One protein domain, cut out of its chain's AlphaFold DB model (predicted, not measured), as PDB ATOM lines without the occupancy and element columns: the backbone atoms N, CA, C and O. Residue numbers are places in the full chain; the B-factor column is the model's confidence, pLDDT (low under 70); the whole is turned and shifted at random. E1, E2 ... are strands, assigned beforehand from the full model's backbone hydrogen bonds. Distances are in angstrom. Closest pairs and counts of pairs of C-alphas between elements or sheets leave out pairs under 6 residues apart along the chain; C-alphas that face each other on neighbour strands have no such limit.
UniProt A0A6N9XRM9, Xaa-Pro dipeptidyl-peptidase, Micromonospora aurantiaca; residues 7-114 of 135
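Overview. This is residues 7 to 114 of the 135 residues of the protein "Xaa-Pro dipeptidyl-peptidase" of Micromonospora aurantiaca (UniProt A0A6N9XRM9). The model is a bent, two-legged arch: one leg is a twisted sheet of three strands, E4, E1 and E5, and the other is a long two-stranded hairpin arm, E2 and E3, with the corner where E1 and E4 bend. At the far end of the sheet from the arm, the unnamed stretch of residues 71 to 106 makes a wide loop beyond the end of E4 and then runs back to E5. The printed part has 108 residues with no named helix and five named strands, E1 to E5 in chain order; the class is all strand, with under half of the residues, 52 of 108, in named elements. Both sheets, E4 - E1 - E5 and E2 - E3, are antiparallel. The whole is extended and flat, with a radius of gyration of the C-alphas of 21.2 A and spans of 66 by 41 by 21 A.

Along the chain. E1 is residues 7 to 20, 26.3 A long, from C-alpha 7 at (14.040, 142.890, 33.586), and bends by 125 degrees at residue 17. E2, residues 29 to 37, is 19.5 A long and bends by 86 degrees at residue 33. E3, residues 48 to 54, measures 19.6 A. E4, residues 56 to 70, is the longest strand by residues, measures 33.4 A and bends by 90 degrees at residue 59. E5, residues 107 to 113, is 18.7 A long and ends with C-alpha 113 at (9.332, 145.884, 31.582).

Arrangement. E1 is the inner strand of its sheet, and E4 and E5 are the edge strands. E1 and E4 are antiparallel at 167 degrees, with N 9 and O 67 at 2.9 A and N 19 and O 57 at 2.8 A, within hydrogen-bond range. E1 and E5 are antiparallel at 146 degrees, with N 12 and O 109 at 2.8 A. E3 runs on into E4 across a break of one residue, at 93 degrees, and the two meet only through their link. E2 and E3 form an antiparallel hairpin at 148 degrees, with N 32 and O 51 at 2.9 A. The closest C-alphas of E1 and E3, those of Val 20 and Val 54, are 6.8 A apart. E2 and E4 are only just apart, their closest C-alphas 8.5 A from each other.

Size, cuts and confidence. The two C-alphas farthest apart, those of Glu 40 and Gly 86, are 67.7 A from each other, while those of Leu 7 and Gly 114 are 4.7 A apart. The link from E4 to E5, 36 residues, is long; that from E3 to E4 is tight. The printed part has no cut. Its mean pLDDT is 94.9, and no printed residue is under 70.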
ATOM      1  N   LEU A   7      14.376 142.368  34.894       92.94
ATOM      2  CA  LEU A   7      14.040 142.890  33.586       92.94
ATOM      3  C   LEU A   7      13.283 141.818  32.815       92.94
ATOM      4  O   LEU A   7      13.763 140.692  32.659       92.94
ATOM      5  N   THR A   8      12.135 142.204  32.286       93.56
ATOM      6  CA  THR A   8      11.274 141.358  31.469       93.56
ATOM      7  C   THR A   8      11.346 141.805  30.015       93.56
ATOM      8  O   THR A   8      11.268 143.000  29.722       93.56
ATOM      9  N   ALA A   9      11.435 140.838  29.105       94.31
ATOM     10  CA  ALA A   9      11.224 141.022  27.677       94.31
ATOM     11  C   ALA A   9      10.063 140.130  27.221       94.31
ATOM     12  O   ALA A   9      10.096 138.910  27.392       94.31
ATOM     13  N   LEU A  10       9.034 140.739  26.635       94.81
ATOM     14  CA  LEU A  10       7.896 140.032  26.055       94.81
ATOM     15  C   LEU A  10       7.871 140.254  24.551       94.81
ATOM     16  O   LEU A  10       7.984 141.389  24.079       94.81
ATOM     17  N   LEU A  11       7.646 139.177  23.810       95.62
ATOM     18  CA  LEU A  11       7.264 139.252  22.411       95.62
ATOM     19  C   LEU A  11       5.740 139.165  22.335       95.62
ATOM     20  O   LEU A  11       5.154 138.197  22.816       95.62
ATOM     21  N   VAL A  12       5.096 140.183  21.769       97.00
ATOM     22  CA  VAL A  12       3.638 140.339  21.804       97.00
ATOM     23  C   VAL A  12       3.089 140.467  20.392       97.00
ATOM     24  O   VAL A  12       3.576 141.270  19.599       97.00
ATOM     25  N   ASP A  13       2.056 139.690  20.095       98.06
ATOM     26  CA  ASP A  13       1.279 139.808  18.870       98.06
ATOM     27  C   ASP A  13       0.015 140.645  19.110       98.06
ATOM     28  O   ASP A  13      -0.852 140.246  19.896       98.06
ATOM     29  N   TYR A  14      -0.104 141.765  18.395       98.62
ATOM     30  CA  TYR A  14      -1.283 142.627  18.370       98.62
ATOM     31  C   TYR A  14      -2.093 142.457  17.076       98.62
ATOM     32  O   TYR A  14      -1.635 142.816  15.986       98.62
ATOM     33  N   GLY A  15      -3.343 142.023  17.227       98.38
ATOM     34  CA  GLY A  15      -4.339 141.827  16.170       98.38
ATOM     35  C   GLY A  15      -5.538 141.045  16.712       98.38
ATOM     36  O   GLY A  15      -5.363 140.172  17.554       98.38
ATOM     37  N   GLU A  16      -6.765 141.351  16.295       98.38
ATOM     38  CA  GLU A  16      -7.924 140.561  16.736       98.38
ATOM     39  C   GLU A  16      -7.865 139.146  16.154       98.38
ATOM     40  O   GLU A  16      -7.690 138.976  14.949       98.38
ATOM     41  N   ASP A  17      -7.978 138.132  17.015       98.19
ATOM     42  CA  ASP A  17      -7.935 136.734  16.597       98.19
ATOM     43  C   ASP A  17      -8.638 135.809  17.597       98.19
ATOM     44  O   ASP A  17      -8.803 136.154  18.772       98.19
ATOM     45  N   THR A  18      -8.990 134.605  17.149       97.75
ATOM     46  CA  THR A  18      -9.365 133.490  18.023       97.75
ATOM     47  C   THR A  18      -8.094 132.815  18.532       97.75
ATOM     48  O   THR A  18      -7.322 132.251  17.758       97.75
ATOM     49  N   ARG A  19      -7.869 132.878  19.846       96.50
ATOM     50  CA  ARG A  19      -6.632 132.432  20.504       96.50
ATOM     51  C   ARG A  19      -6.934 131.376  21.560       96.50
ATOM     52  O   ARG A  19      -8.033 131.351  22.108       96.50
ATOM     53  N   VAL A  20      -5.964 130.519  21.873       96.19
ATOM     54  CA  VAL A  20      -6.069 129.587  23.010       96.19
ATOM     55  C   VAL A  20      -6.210 130.395  24.300       96.19
ATOM     56  O   VAL A  20      -5.431 131.312  24.552       96.19
ATOM     57  N   ASN A  21      -7.196 130.057  25.131       96.56
ATOM     58  CA  ASN A  21      -7.472 130.770  26.376       96.56
ATOM     59  C   ASN A  21      -6.566 130.286  27.524       96.56
ATOM     60  O   ASN A  21      -7.042 129.734  28.517       96.56
ATOM     61  N   TYR A  22      -5.253 130.474  27.382       92.75
ATOM     62  CA  TYR A  22      -4.255 129.992  28.345       92.75
ATOM     63  C   TYR A  22      -4.298 130.710  29.706       92.75
ATOM     64  O   TYR A  22      -3.782 130.183  30.684       92.75
ATOM     65  N   LEU A  23      -4.926 131.890  29.784       91.94
ATOM     66  CA  LEU A  23      -5.167 132.618  31.041       91.94
ATOM     67  C   LEU A  23      -6.479 132.206  31.730       91.94
ATOM     68  O   LEU A  23      -6.750 132.631  32.852       91.94
ATOM     69  N   GLY A  24      -7.322 131.413  31.063       93.62
ATOM     70  CA  GLY A  24      -8.552 130.887  31.642       93.62
ATOM     71  C   GLY A  24      -8.285 129.799  32.685       93.62
ATOM     72  O   GLY A  24      -7.204 129.223  32.743       93.62
ATOM     73  N   ALA A  25      -9.307 129.455  33.473       93.88
ATOM     74  CA  ALA A  25      -9.194 128.483  34.569       93.88
ATOM     75  C   ALA A  25      -8.660 127.096  34.147       93.88
ATOM     76  O   ALA A  25      -8.038 126.410  34.950       93.88
ATOM     77  N   GLY A  26      -8.900 126.688  32.898       95.38
ATOM     78  CA  GLY A  26      -8.402 125.430  32.334       95.38
ATOM     79  C   GLY A  26      -7.104 125.557  31.531       95.38
ATOM     80  O   GLY A  26      -6.751 124.620  30.825       95.38
ATOM     81  N   ALA A  27      -6.435 126.716  31.565       94.56
ATOM     82  CA  ALA A  27      -5.200 126.994  30.826       94.56
ATOM     83  C   ALA A  27      -5.260 126.594  29.335       94.56
ATOM     84  O   ALA A  27      -4.320 126.032  28.777       94.56
ATOM     85  N   GLY A  28      -6.384 126.890  28.675       96.69
ATOM     86  CA  GLY A  28      -6.616 126.565  27.266       96.69
ATOM     87  C   GLY A  28      -7.285 125.215  27.013       96.69
ATOM     88  O   GLY A  28      -7.530 124.880  25.857       96.69
ATOM     89  N   ILE A  29      -7.632 124.461  28.058       97.75
ATOM     90  CA  ILE A  29      -8.283 123.152  27.954       97.75
ATOM     91  C   ILE A  29      -9.658 123.196  28.626       97.75
ATOM     92  O   ILE A  29      -9.822 123.742  29.718       97.75
ATOM     93  N   ARG A  30     -10.660 122.595  27.981       97.50
ATOM     94  CA  ARG A  30     -11.983 122.343  28.560       97.50
ATOM     95  C   ARG A  30     -12.234 120.840  28.640       97.50
ATOM     96  O   ARG A  30     -12.320 120.174  27.614       97.50
ATOM     97  N   THR A  31     -12.376 120.323  29.859       97.31
ATOM     98  CA  THR A  31     -12.753 118.924  30.116       97.31
ATOM     99  C   THR A  31     -14.242 118.718  29.852       97.31
ATOM    100  O   THR A  31     -15.075 119.514  30.297       97.31
ATOM    101  N   LEU A  32     -14.583 117.660  29.121       97.62
ATOM    102  CA  LEU A  32     -15.954 117.297  28.777       97.62
ATOM    103  C   LEU A  32     -16.519 116.267  29.766       97.62
ATOM    104  O   LEU A  32     -15.796 115.667  30.558       97.62
ATOM    105  N   ALA A  33     -17.838 116.068  29.731       97.31
ATOM    106  CA  ALA A  33     -18.494 115.031  30.533       97.31
ATOM    107  C   ALA A  33     -18.283 113.619  29.953       97.31
ATOM    108  O   ALA A  33     -18.348 112.634  30.692       97.31
ATOM    109  N   THR A  34     -18.030 113.543  28.645       97.81
ATOM    110  CA  THR A  34     -17.780 112.320  27.880       97.81
ATOM    111  C   THR A  34     -16.359 111.802  28.079       97.81
ATOM    112  O   THR A  34     -15.453 112.547  28.462       97.81
ATOM    113  N   GLU A  35     -16.170 110.513  27.826       97.38
ATOM    114  CA  GLU A  35     -14.897 109.812  27.980       97.38
ATOM    115  C   GLU A  35     -14.698 108.779  26.879       97.38
ATOM    116  O   GLU A  35     -15.671 108.261  26.327       97.38
ATOM    117  N   ASP A  36     -13.431 108.493  26.600       97.19
ATOM    118  CA  ASP A  36     -13.003 107.379  25.766       97.19
ATOM    119  C   ASP A  36     -12.231 106.389  26.636       97.19
ATOM    120  O   ASP A  36     -11.374 106.780  27.432       97.19
ATOM    121  N   CYS A  37     -12.532 105.102  26.480       96.38
ATOM    122  CA  CYS A  37     -11.854 104.043  27.216       96.38
ATOM    123  C   CYS A  37     -10.814 103.361  26.329       96.38
ATOM    124  O   CYS A  37     -11.109 102.922  25.213       96.38
ATOM    125  N   HIS A  38      -9.588 103.256  26.837       94.94
ATOM    126  CA  HIS A  38      -8.448 102.702  26.118       94.94
ATOM    127  C   HIS A  38      -7.826 101.550  26.909       94.94
ATOM    128  O   HIS A  38      -6.821 101.716  27.591       94.94
ATOM    129  N   GLY A  39      -8.424 100.361  26.785       94.44
ATOM    130  CA  GLY A  39      -7.970  99.138  27.450       94.44
ATOM    131  C   GLY A  39      -8.967  98.613  28.480       94.44
ATOM    132  O   GLY A  39     -10.137  98.992  28.476       94.44
ATOM    133  N   GLU A  40      -8.500  97.704  29.334       94.81
ATOM    134  CA  GLU A  40      -9.283  97.141  30.437       94.81
ATOM    135  C   GLU A  40      -8.992  97.901  31.734       94.81
ATOM    136  O   GLU A  40      -7.832  98.108  32.088       94.81
ATOM    137  N   SER A  41     -10.042  98.281  32.461       96.62
ATOM    138  CA  SER A  41      -9.905  98.856  33.800       96.62
ATOM    139  C   SER A  41      -9.575  97.774  34.833       96.62
ATOM    140  O   SER A  41      -9.981  96.615  34.719       96.62
ATOM    141  N   THR A  42      -8.898  98.176  35.903       95.81
ATOM    142  CA  THR A  42      -8.712  97.374  37.117       95.81
ATOM    143  C   THR A  42      -9.429  98.045  38.295       95.81
ATOM    144  O   THR A  42      -9.797  99.213  38.206       95.81
ATOM    145  N   PRO A  43      -9.595  97.379  39.452       96.81
ATOM    146  CA  PRO A  43     -10.134  98.046  40.640       96.81
ATOM    147  C   PRO A  43      -9.312  99.253  41.131       96.81
ATOM    148  O   PRO A  43      -9.820 100.037  41.926       96.81
ATOM    149  N   ALA A  44      -8.049  99.378  40.706       96.44
ATOM    150  CA  ALA A  44      -7.145 100.455  41.106       96.44
ATOM    151  C   ALA A  44      -6.886 101.492  40.000       96.44
ATOM    152  O   ALA A  44      -6.281 102.520  40.291       96.44
ATOM    153  N   ASP A  45      -7.304 101.225  38.759       95.12
ATOM    154  CA  ASP A  45      -6.981 102.057  37.599       95.12
ATOM    155  C   ASP A  45      -8.123 102.033  36.583       95.12
ATOM    156  O   ASP A  45      -8.554 100.962  36.149       95.12
ATOM    157  N   ASP A  46      -8.612 103.215  36.225       95.00
ATOM    158  CA  ASP A  46      -9.695 103.377  35.266       95.00
ATOM    159  C   ASP A  46      -9.120 103.669  33.877       95.00
ATOM    160  O   ASP A  46      -8.429 104.666  33.674       95.00
ATOM    161  N   ALA A  47      -9.422 102.801  32.911       96.69
ATOM    162  CA  ALA A  47      -8.970 102.943  31.532       96.69
ATOM    163  C   ALA A  47      -9.758 104.006  30.741       96.69
ATOM    164  O   ALA A  47      -9.470 104.219  29.559       96.69
ATOM    165  N   CYS A  48     -10.763 104.642  31.350       96.94
ATOM    166  CA  CYS A  48     -11.587 105.680  30.739       96.94
ATOM    167  C   CYS A  48     -11.062 107.088  31.065       96.94
ATOM    168  O   CYS A  48     -10.965 107.498  32.219       96.94
ATOM    169  N   TYR A  49     -10.753 107.867  30.026       95.31
ATOM    170  CA  TYR A  49     -10.221 109.224  30.152       95.31
ATOM    171  C   TYR A  49     -11.227 110.245  29.635       95.31
ATOM    172  O   TYR A  49     -11.782 110.098  28.544       95.31
ATOM    173  N   LYS A  50     -11.441 111.323  30.400       97.12
ATOM    174  CA  LYS A  50     -12.316 112.416  29.966       97.12
ATOM    175  C   LYS A  50     -11.803 113.034  28.671       97.12
ATOM    176  O   LYS A  50     -10.637 113.413  28.567       97.12
ATOM    177  N   GLN A  51     -12.712 113.194  27.717       97.88
ATOM    178  CA  GLN A  51     -12.437 113.937  26.497       97.88
ATOM    179  C   GLN A  51     -12.156 115.404  26.838       97.88
ATOM    180  O   GLN A  51     -12.702 115.966  27.793       97.88
ATOM    181  N   THR A  52     -11.298 116.035  26.043       97.62
ATOM    182  CA  THR A  52     -10.944 117.445  26.197       97.62
ATOM    183  C   THR A  52     -11.016 118.159  24.859       97.62
ATOM    184  O   THR A  52     -10.886 117.550  23.799       97.62
ATOM    185  N   GLU A  53     -11.211 119.469  24.906       97.44
ATOM    186  CA  GLU A  53     -11.101 120.328  23.734       97.44
ATOM    187  C   GLU A  53     -10.338 121.612  24.062       97.44
ATOM    188  O   GLU A  53     -10.197 122.006  25.225       97.44
ATOM    189  N   VAL A  54      -9.864 122.287  23.015       98.06
ATOM    190  CA  VAL A  54      -9.171 123.568  23.146       98.06
ATOM    191  C   VAL A  54     -10.183 124.663  23.476       98.06
ATOM    192  O   VAL A  54     -11.028 125.023  22.656       98.06
ATOM    193  N   ALA A  55     -10.064 125.237  24.668       98.06
ATOM    194  CA  ALA A  55     -10.797 126.436  25.040       98.06
ATOM    195  C   ALA A  55     -10.164 127.650  24.352       98.06
ATOM    196  O   ALA A  55      -8.965 127.904  24.492       98.06
ATOM    197  N   THR A  56     -10.975 128.429  23.638       98.00
ATOM    198  CA  THR A  56     -10.520 129.626  22.923       98.00
ATOM    199  C   THR A  56     -11.174 130.898  23.451       98.00
ATOM    200  O   THR A  56     -12.170 130.863  24.174       98.00
ATOM    201  N   VAL A  57     -10.574 132.036  23.118       97.94
ATOM    202  CA  VAL A  57     -11.066 133.378  23.414       97.94
ATOM    203  C   VAL A  57     -10.744 134.295  22.236       97.94
ATOM    204  O   VAL A  57      -9.690 134.163  21.612       97.94
ATOM    205  N   THR A  58     -11.633 135.235  21.925       98.25
ATOM    206  CA  THR A  58     -11.308 136.319  20.993       98.25
ATOM    207  C   THR A  58     -10.503 137.375  21.735       98.25
ATOM    208  O   THR A  58     -10.977 137.926  22.727       98.25
ATOM    209  N   SER A  59      -9.285 137.656  21.275       97.88
ATOM    210  CA  SER A  59      -8.407 138.645  21.901       97.88
ATOM    211  C   SER A  59      -7.643 139.459  20.854       97.88
ATOM    212  O   SER A  59      -7.137 138.877  19.889       97.88
ATOM    213  N   PRO A  60      -7.490 140.784  21.053       98.12
ATOM    214  CA  PRO A  60      -6.640 141.631  20.221       98.12
ATOM    215  C   PRO A  60      -5.142 141.508  20.546       98.12
ATOM    216  O   PRO A  60      -4.328 142.193  19.926       98.12
ATOM    217  N   VAL A  61      -4.765 140.698  21.543       97.44
ATOM    218  CA  VAL A  61      -3.392 140.603  22.058       97.44
ATOM    219  C   VAL A  61      -3.044 139.190  22.544       97.44
ATOM    220  O   VAL A  61      -3.897 138.461  23.049       97.44
ATOM    221  N   ASN A  62      -1.785 138.778  22.372       96.00
ATOM    222  CA  ASN A  62      -1.211 137.533  22.902       96.00
ATOM    223  C   ASN A  62       0.258 137.758  23.198       96.00
ATOM    224  O   ASN A  62       0.996 138.252  22.345       96.00
ATOM    225  N   VAL A  63       0.683 137.333  24.380       94.69
ATOM    226  CA  VAL A  63       2.105 137.230  24.680       94.69
ATOM    227  C   VAL A  63       2.602 135.937  24.044       94.69
ATOM    228  O   VAL A  63       2.225 134.851  24.466       94.69
ATOM    229  N   VAL A  64       3.407 136.071  22.994       94.44
ATOM    230  CA  VAL A  64       3.954 134.953  22.221       94.44
ATOM    231  C   VAL A  64       5.071 134.281  22.997       94.44
ATOM    232  O   VAL A  64       5.049 133.074  23.176       94.44
ATOM    233  N   ALA A  65       6.030 135.068  23.478       93.31
ATOM    234  CA  ALA A  65       7.182 134.568  24.211       93.31
ATOM    235  C   ALA A  65       7.530 135.512  25.360       93.31
ATOM    236  O   ALA A  65       7.257 136.715  25.303       93.31
ATOM    237  N   ARG A  66       8.140 134.952  26.405       93.62
ATOM    238  CA  ARG A  66       8.556 135.669  27.613       93.62
ATOM    239  C   ARG A  66      10.009 135.350  27.929       93.62
ATOM    240  O   ARG A  66      10.459 134.230  27.683       93.62
ATOM    241  N   GLY A  67      10.719 136.321  28.485       92.31
ATOM    242  CA  GLY A  67      12.052 136.156  29.042       92.31
ATOM    243  C   GLY A  67      12.240 137.081  30.237       92.31
ATOM    244  O   GLY A  67      11.805 138.232  30.211       92.31
ATOM    245  N   TRP A  68      12.912 136.578  31.267       92.25
ATOM    246  CA  TRP A  68      13.209 137.311  32.495       92.25
ATOM    247  C   TRP A  68      14.695 137.225  32.805       92.25
ATOM    248  O   TRP A  68      15.346 136.224  32.506       92.25
ATOM    249  N   LEU A  69      15.229 138.277  33.411       91.06
ATOM    250  CA  LEU A  69      16.619 138.347  33.832       91.06
ATOM    251  C   LEU A  69      16.741 139.225  35.078       91.06
ATOM    252  O   LEU A  69      16.336 140.384  35.040       91.06
ATOM    253  N   ASP A  70      17.388 138.727  36.130       91.94
ATOM    254  CA  ASP A  70      17.957 139.597  37.163       91.94
ATOM    255  C   ASP A  70      19.219 140.258  36.593       91.94
ATOM    256  O   ASP A  70      20.164 139.571  36.192       91.94
ATOM    257  N   ALA A  71      19.253 141.591  36.508       92.75
ATOM    258  CA  ALA A  71      20.334 142.313  35.842       92.75
ATOM    259  C   ALA A  71      21.717 141.980  36.430       92.75
ATOM    260  O   ALA A  71      22.695 141.881  35.684       92.75
ATOM    261  N   GLN A  72      21.817 141.744  37.744       94.00
ATOM    262  CA  GLN A  72      23.080 141.339  38.378       94.00
ATOM    263  C   GLN A  72      23.574 139.959  37.905       94.00
ATOM    264  O   GLN A  72      24.755 139.642  38.047       94.00
ATOM    265  N   ASN A  73      22.701 139.144  37.313       93.50
ATOM    266  CA  ASN A  73      22.998 137.821  36.772       93.50
ATOM    267  C   ASN A  73      23.217 137.813  35.252       93.50
ATOM    268  O   ASN A  73      23.434 136.747  34.681       93.50
ATOM    269  N   ALA A  74      23.282 138.978  34.594       91.94
ATOM    270  CA  ALA A  74      23.444 139.097  33.138       91.94
ATOM    271  C   ALA A  74      24.656 138.352  32.539       91.94
ATOM    272  O   ALA A  74      24.721 138.150  31.330       91.94
ATOM    273  N   ARG A  75      25.643 137.966  33.357       91.62
ATOM    274  CA  ARG A  75      26.838 137.217  32.924       91.62
ATOM    275  C   ARG A  75      26.985 135.839  33.572       91.62
ATOM    276  O   ARG A  75      27.907 135.112  33.217       91.62
ATOM    277  N   SER A  76      26.160 135.501  34.563       92.00
ATOM    278  CA  SER A  76      26.233 134.223  35.276       92.00
ATOM    279  C   SER A  76      24.958 133.974  36.069       92.00
ATOM    280  O   SER A  76      24.563 134.798  36.892       92.00
ATOM    281  N   LEU A  77      24.376 132.786  35.898       90.94
ATOM    282  CA  LEU A  77      23.203 132.352  36.661       90.94
ATOM    283  C   LEU A  77      23.508 132.093  38.146       90.94
ATOM    284  O   LEU A  77      22.608 132.156  38.971       90.94
ATOM    285  N   SER A  78      24.769 131.821  38.501       95.31
ATOM    286  CA  SER A  78      25.161 131.414  39.860       95.31
ATOM    287  C   SER A  78      26.056 132.412  40.595       95.31
ATOM    288  O   SER A  78      26.242 132.285  41.802       95.31
ATOM    289  N   HIS A  79      26.606 133.410  39.900       96.00
ATOM    290  CA  HIS A  79      27.520 134.392  40.486       96.00
ATOM    291  C   HIS A  79      27.022 135.817  40.213       96.00
ATOM    292  O   HIS A  79      27.476 136.442  39.245       96.00
ATOM    293  N   PRO A  80      26.095 136.338  41.039       94.56
ATOM    294  CA  PRO A  80      25.547 137.674  40.854       94.56
ATOM    295  C   PRO A  80      26.635 138.740  41.013       94.56
ATOM    296  O   PRO A  80      27.499 138.670  41.890       94.56
ATOM    297  N   ARG A  81      26.590 139.754  40.150       95.94
ATOM    298  CA  ARG A  81      27.480 140.916  40.165       95.94
ATOM    299  C   ARG A  81      26.633 142.186  40.121       95.94
ATOM    300  O   ARG A  81      26.220 142.584  39.032       95.94
ATOM    301  N   PRO A  82      26.382 142.826  41.277       95.75
ATOM    302  CA  PRO A  82      25.620 144.065  41.334       95.75
ATOM    303  C   PRO A  82      26.158 145.130  40.367       95.75
ATOM    304  O   PRO A  82      27.370 145.323  40.227       95.75
ATOM    305  N   LEU A  83      25.239 145.824  39.702       94.94
ATOM    306  CA  LEU A  83      25.515 146.900  38.761       94.94
ATOM    307  C   LEU A  83      25.901 148.176  39.514       94.94
ATOM    308  O   LEU A  83      25.535 148.393  40.669       94.94
ATOM    309  N   ARG A  84      26.613 149.071  38.826       96.88
ATOM    310  CA  ARG A  84      26.860 150.433  39.302       96.88
ATOM    311  C   ARG A  84      25.771 151.355  38.742       96.88
ATOM    312  O   ARG A  84      25.678 151.482  37.520       96.88
ATOM    313  N   PRO A  85      24.954 152.008  39.589       96.31
ATOM    314  CA  PRO A  85      23.983 152.999  39.129       96.31
ATOM    315  C   PRO A  85      24.616 154.082  38.247       96.31
ATOM    316  O   PRO A  85      25.737 154.513  38.504       96.31
ATOM    317  N   GLY A  86      23.891 154.531  37.221       96.06
ATOM    318  CA  GLY A  86      24.355 155.571  36.292       96.06
ATOM    319  C   GLY A  86      25.240 155.071  35.144       96.06
ATOM    320  O   GLY A  86      25.640 155.870  34.304       96.06
ATOM    321  N   HIS A  87      25.516 153.767  35.071       95.06
ATOM    322  CA  HIS A  87      26.251 153.149  33.968       95.06
ATOM    323  C   HIS A  87      25.325 152.323  33.071       95.06
ATOM    324  O   HIS A  87      24.409 151.657  33.556       95.06
ATOM    325  N   TYR A  88      25.600 152.341  31.766       94.38
ATOM    326  CA  TYR A  88      24.941 151.464  30.801       94.38
ATOM    327  C   TYR A  88      25.588 150.081  30.795       94.38
ATOM    328  O   TYR A  88      26.809 149.943  30.884       94.38
ATOM    329  N   TYR A  89      24.748 149.060  30.653       92.56
ATOM    330  CA  TYR A  89      25.146 147.664  30.544       92.56
ATOM    331  C   TYR A  89      24.371 147.012  29.406       92.56
ATOM    332  O   TYR A  89      23.176 147.251  29.251       92.56
ATOM    333  N   THR A  90      25.045 146.159  28.639       91.88
ATOM    334  CA  THR A  90      24.384 145.274  27.678       91.88
ATOM    335  C   THR A  90      23.889 144.033  28.403       91.88
ATOM    336  O   THR A  90      24.653 143.380  29.118       91.88
ATOM    337  N   VAL A  91      22.620 143.709  28.187       89.69
ATOM    338  CA  VAL A  91      21.973 142.482  28.651       89.69
ATOM    339  C   VAL A  91      21.382 141.752  27.449       89.69
ATOM    340  O   VAL A  91      21.091 142.377  26.429       89.69
ATOM    341  N   ALA A  92      21.231 140.438  27.560       89.56
ATOM    342  CA  ALA A  92      20.615 139.606  26.538       89.56
ATOM    343  C   ALA A  92      19.598 138.673  27.195       89.56
ATOM    344  O   ALA A  92      19.826 138.197  28.308       89.56
ATOM    345  N   TRP A  93      18.500 138.417  26.491       85.12
ATOM    346  CA  TRP A  93      17.491 137.441  26.883       85.12
ATOM    347  C   TRP A  93      17.469 136.315  25.864       85.12
ATOM    348  O   TRP A  93      17.507 136.560  24.659       85.12
ATOM    349  N   GLU A  94      17.313 135.098  26.361       86.12
ATOM    350  CA  GLU A  94      16.751 134.002  25.588       86.12
ATOM    351  C   GLU A  94      15.315 133.837  26.075       86.12
ATOM    352  O   GLU A  94      15.071 133.591  27.258       86.12
ATOM    353  N   THR A  95      14.344 134.077  25.197       85.38
ATOM    354  CA  THR A  95      12.940 133.850  25.543       85.38
ATOM    355  C   THR A  95      12.636 132.357  25.521       85.38
ATOM    356  O   THR A  95      13.317 131.590  24.843       85.38
ATOM    357  N   LEU A  96      11.563 131.947  26.197       83.75
ATOM    358  CA  LEU A  96      11.054 130.581  26.079       83.75
ATOM    359  C   LEU A  96      10.774 130.232  24.607       83.75
ATOM    360  O   LEU A  96      10.149 131.016  23.887       83.75
ATOM    361  N   SER A  97      11.244 129.059  24.176       82.81
ATOM    362  CA  SER A  97      11.085 128.566  22.804       82.81
ATOM    363  C   SER A  97       9.615 128.418  22.433       82.81
ATOM    364  O   SER A  97       8.834 127.840  23.188       82.81
ATOM    365  N   GLN A  98       9.250 128.921  21.257       86.56
ATOM    366  CA  GLN A  98       7.877 128.935  20.760       86.56
ATOM    367  C   GLN A  98       7.858 128.710  19.250       86.56
ATOM    368  O   GLN A  98       8.678 129.271  18.522       86.56
ATOM    369  N   GLU A  99       6.883 127.935  18.783       92.06
ATOM    370  CA  GLU A  99       6.465 127.932  17.385       92.06
ATOM    371  C   GLU A  99       5.237 128.835  17.269       92.06
ATOM    372  O   GLU A  99       4.224 128.611  17.932       92.06
ATOM    373  N   TYR A 100       5.332 129.891  16.461       93.75
ATOM    374  CA  TYR A 100       4.259 130.870  16.351       93.75
ATOM    375  C   TYR A 100       4.128 131.413  14.934       93.75
ATOM    376  O   TYR A 100       5.102 131.869  14.333       93.75
ATOM    377  N   LEU A 101       2.897 131.418  14.421       95.12
ATOM    378  CA  LEU A 101       2.564 132.047  13.151       95.12
ATOM    379  C   LEU A 101       1.985 133.441  13.396       95.12
ATOM    380  O   LEU A 101       0.850 133.584  13.848       95.12
ATOM    381  N   LEU A 102       2.737 134.473  13.015       96.38
ATOM    382  CA  LEU A 102       2.231 135.840  12.988       96.38
ATOM    383  C   LEU A 102       1.366 136.051  11.735       96.38
ATOM    384  O   LEU A 102       1.866 136.023  10.608       96.38
ATOM    385  N   LYS A 103       0.059 136.256  11.922       97.75
ATOM    386  CA  LYS A 103      -0.889 136.417  10.811       97.75
ATOM    387  C   LYS A 103      -0.679 137.737  10.063       97.75
ATOM    388  O   LYS A 103      -0.261 138.751  10.619       97.75
ATOM    389  N   LYS A 104      -1.016 137.754   8.768       98.12
ATOM    390  CA  LYS A 104      -0.970 138.978   7.954       98.12
ATOM    391  C   LYS A 104      -1.887 140.052   8.554       98.12
ATOM    392  O   LYS A 104      -3.040 139.776   8.857       98.12
ATOM    393  N   GLY A 105      -1.382 141.282   8.661       98.12
ATOM    394  CA  GLY A 105      -2.111 142.421   9.233       98.12
ATOM    395  C   GLY A 105      -1.921 142.592  10.742       98.12
ATOM    396  O   GLY A 105      -2.219 143.665  11.265       98.12
ATOM    397  N   HIS A 106      -1.372 141.587  11.426       98.56
ATOM    398  CA  HIS A 106      -0.966 141.712  12.818       98.56
ATOM    399  C   HIS A 106       0.351 142.483  12.959       98.56
ATOM    400  O   HIS A 106       1.082 142.702  11.986       98.56
ATOM    401  N   ARG A 107       0.664 142.895  14.191       98.62
ATOM    402  CA  ARG A 107       1.898 143.607  14.536       98.62
ATOM    403  C   ARG A 107       2.624 142.899  15.667       98.62
ATOM    404  O   ARG A 107       2.058 142.693  16.735       98.62
ATOM    405  N   LEU A 108       3.902 142.621  15.436       97.62
ATOM    406  CA  LEU A 108       4.814 142.117  16.450       97.62
ATOM    407  C   LEU A 108       5.398 143.282  17.252       97.62
ATOM    408  O   LEU A 108       5.889 144.249  16.668       97.62
ATOM    409  N   ALA A 109       5.375 143.177  18.574       97.62
ATOM    410  CA  ALA A 109       5.963 144.149  19.480       97.62
ATOM    411  C   ALA A 109       6.945 143.483  20.444       97.62
ATOM    412  O   ALA A 109       6.694 142.388  20.944       97.62
ATOM    413  N   LEU A 110       8.031 144.194  20.739       94.88
ATOM    414  CA  LEU A 110       8.890 143.925  21.885       94.88
ATOM    415  C   LEU A 110       8.453 144.841  23.029       94.88
ATOM    416  O   LEU A 110       8.501 146.064  22.893       94.88
ATOM    417  N   VAL A 111       8.038 144.257  24.149       95.62
ATOM    418  CA  VAL A 111       7.717 144.991  25.377       95.62
ATOM    419  C   VAL A 111       8.827 144.740  26.387       95.62
ATOM    420  O   VAL A 111       9.094 143.593  26.743       95.62
ATOM    421  N   LEU A 112       9.467 145.814  26.845       94.12
ATOM    422  CA  LEU A 112      10.450 145.781  27.924       94.12
ATOM    423  C   LEU A 112       9.796 146.298  29.206       94.12
ATOM    424  O   LEU A 112       9.174 147.361  29.197       94.12
ATOM    425  N   ALA A 113       9.936 145.553  30.296       92.25
ATOM    426  CA  ALA A 113       9.332 145.884  31.582       92.25
ATOM    427  C   ALA A 113      10.260 145.530  32.755       92.25
ATOM    428  O   ALA A 113      11.303 144.902  32.576       92.25
ATOM    429  N   GLY A 114       9.876 145.960  33.959       91.12
ATOM    430  CA  GLY A 114      10.474 145.498  35.212       91.12
ATOM    431  C   GLY A 114       9.895 144.140  35.613       91.12
ATOM    432  O   GLY A 114      10.004 143.172  34.865       91.12
TER     433      GLY A 114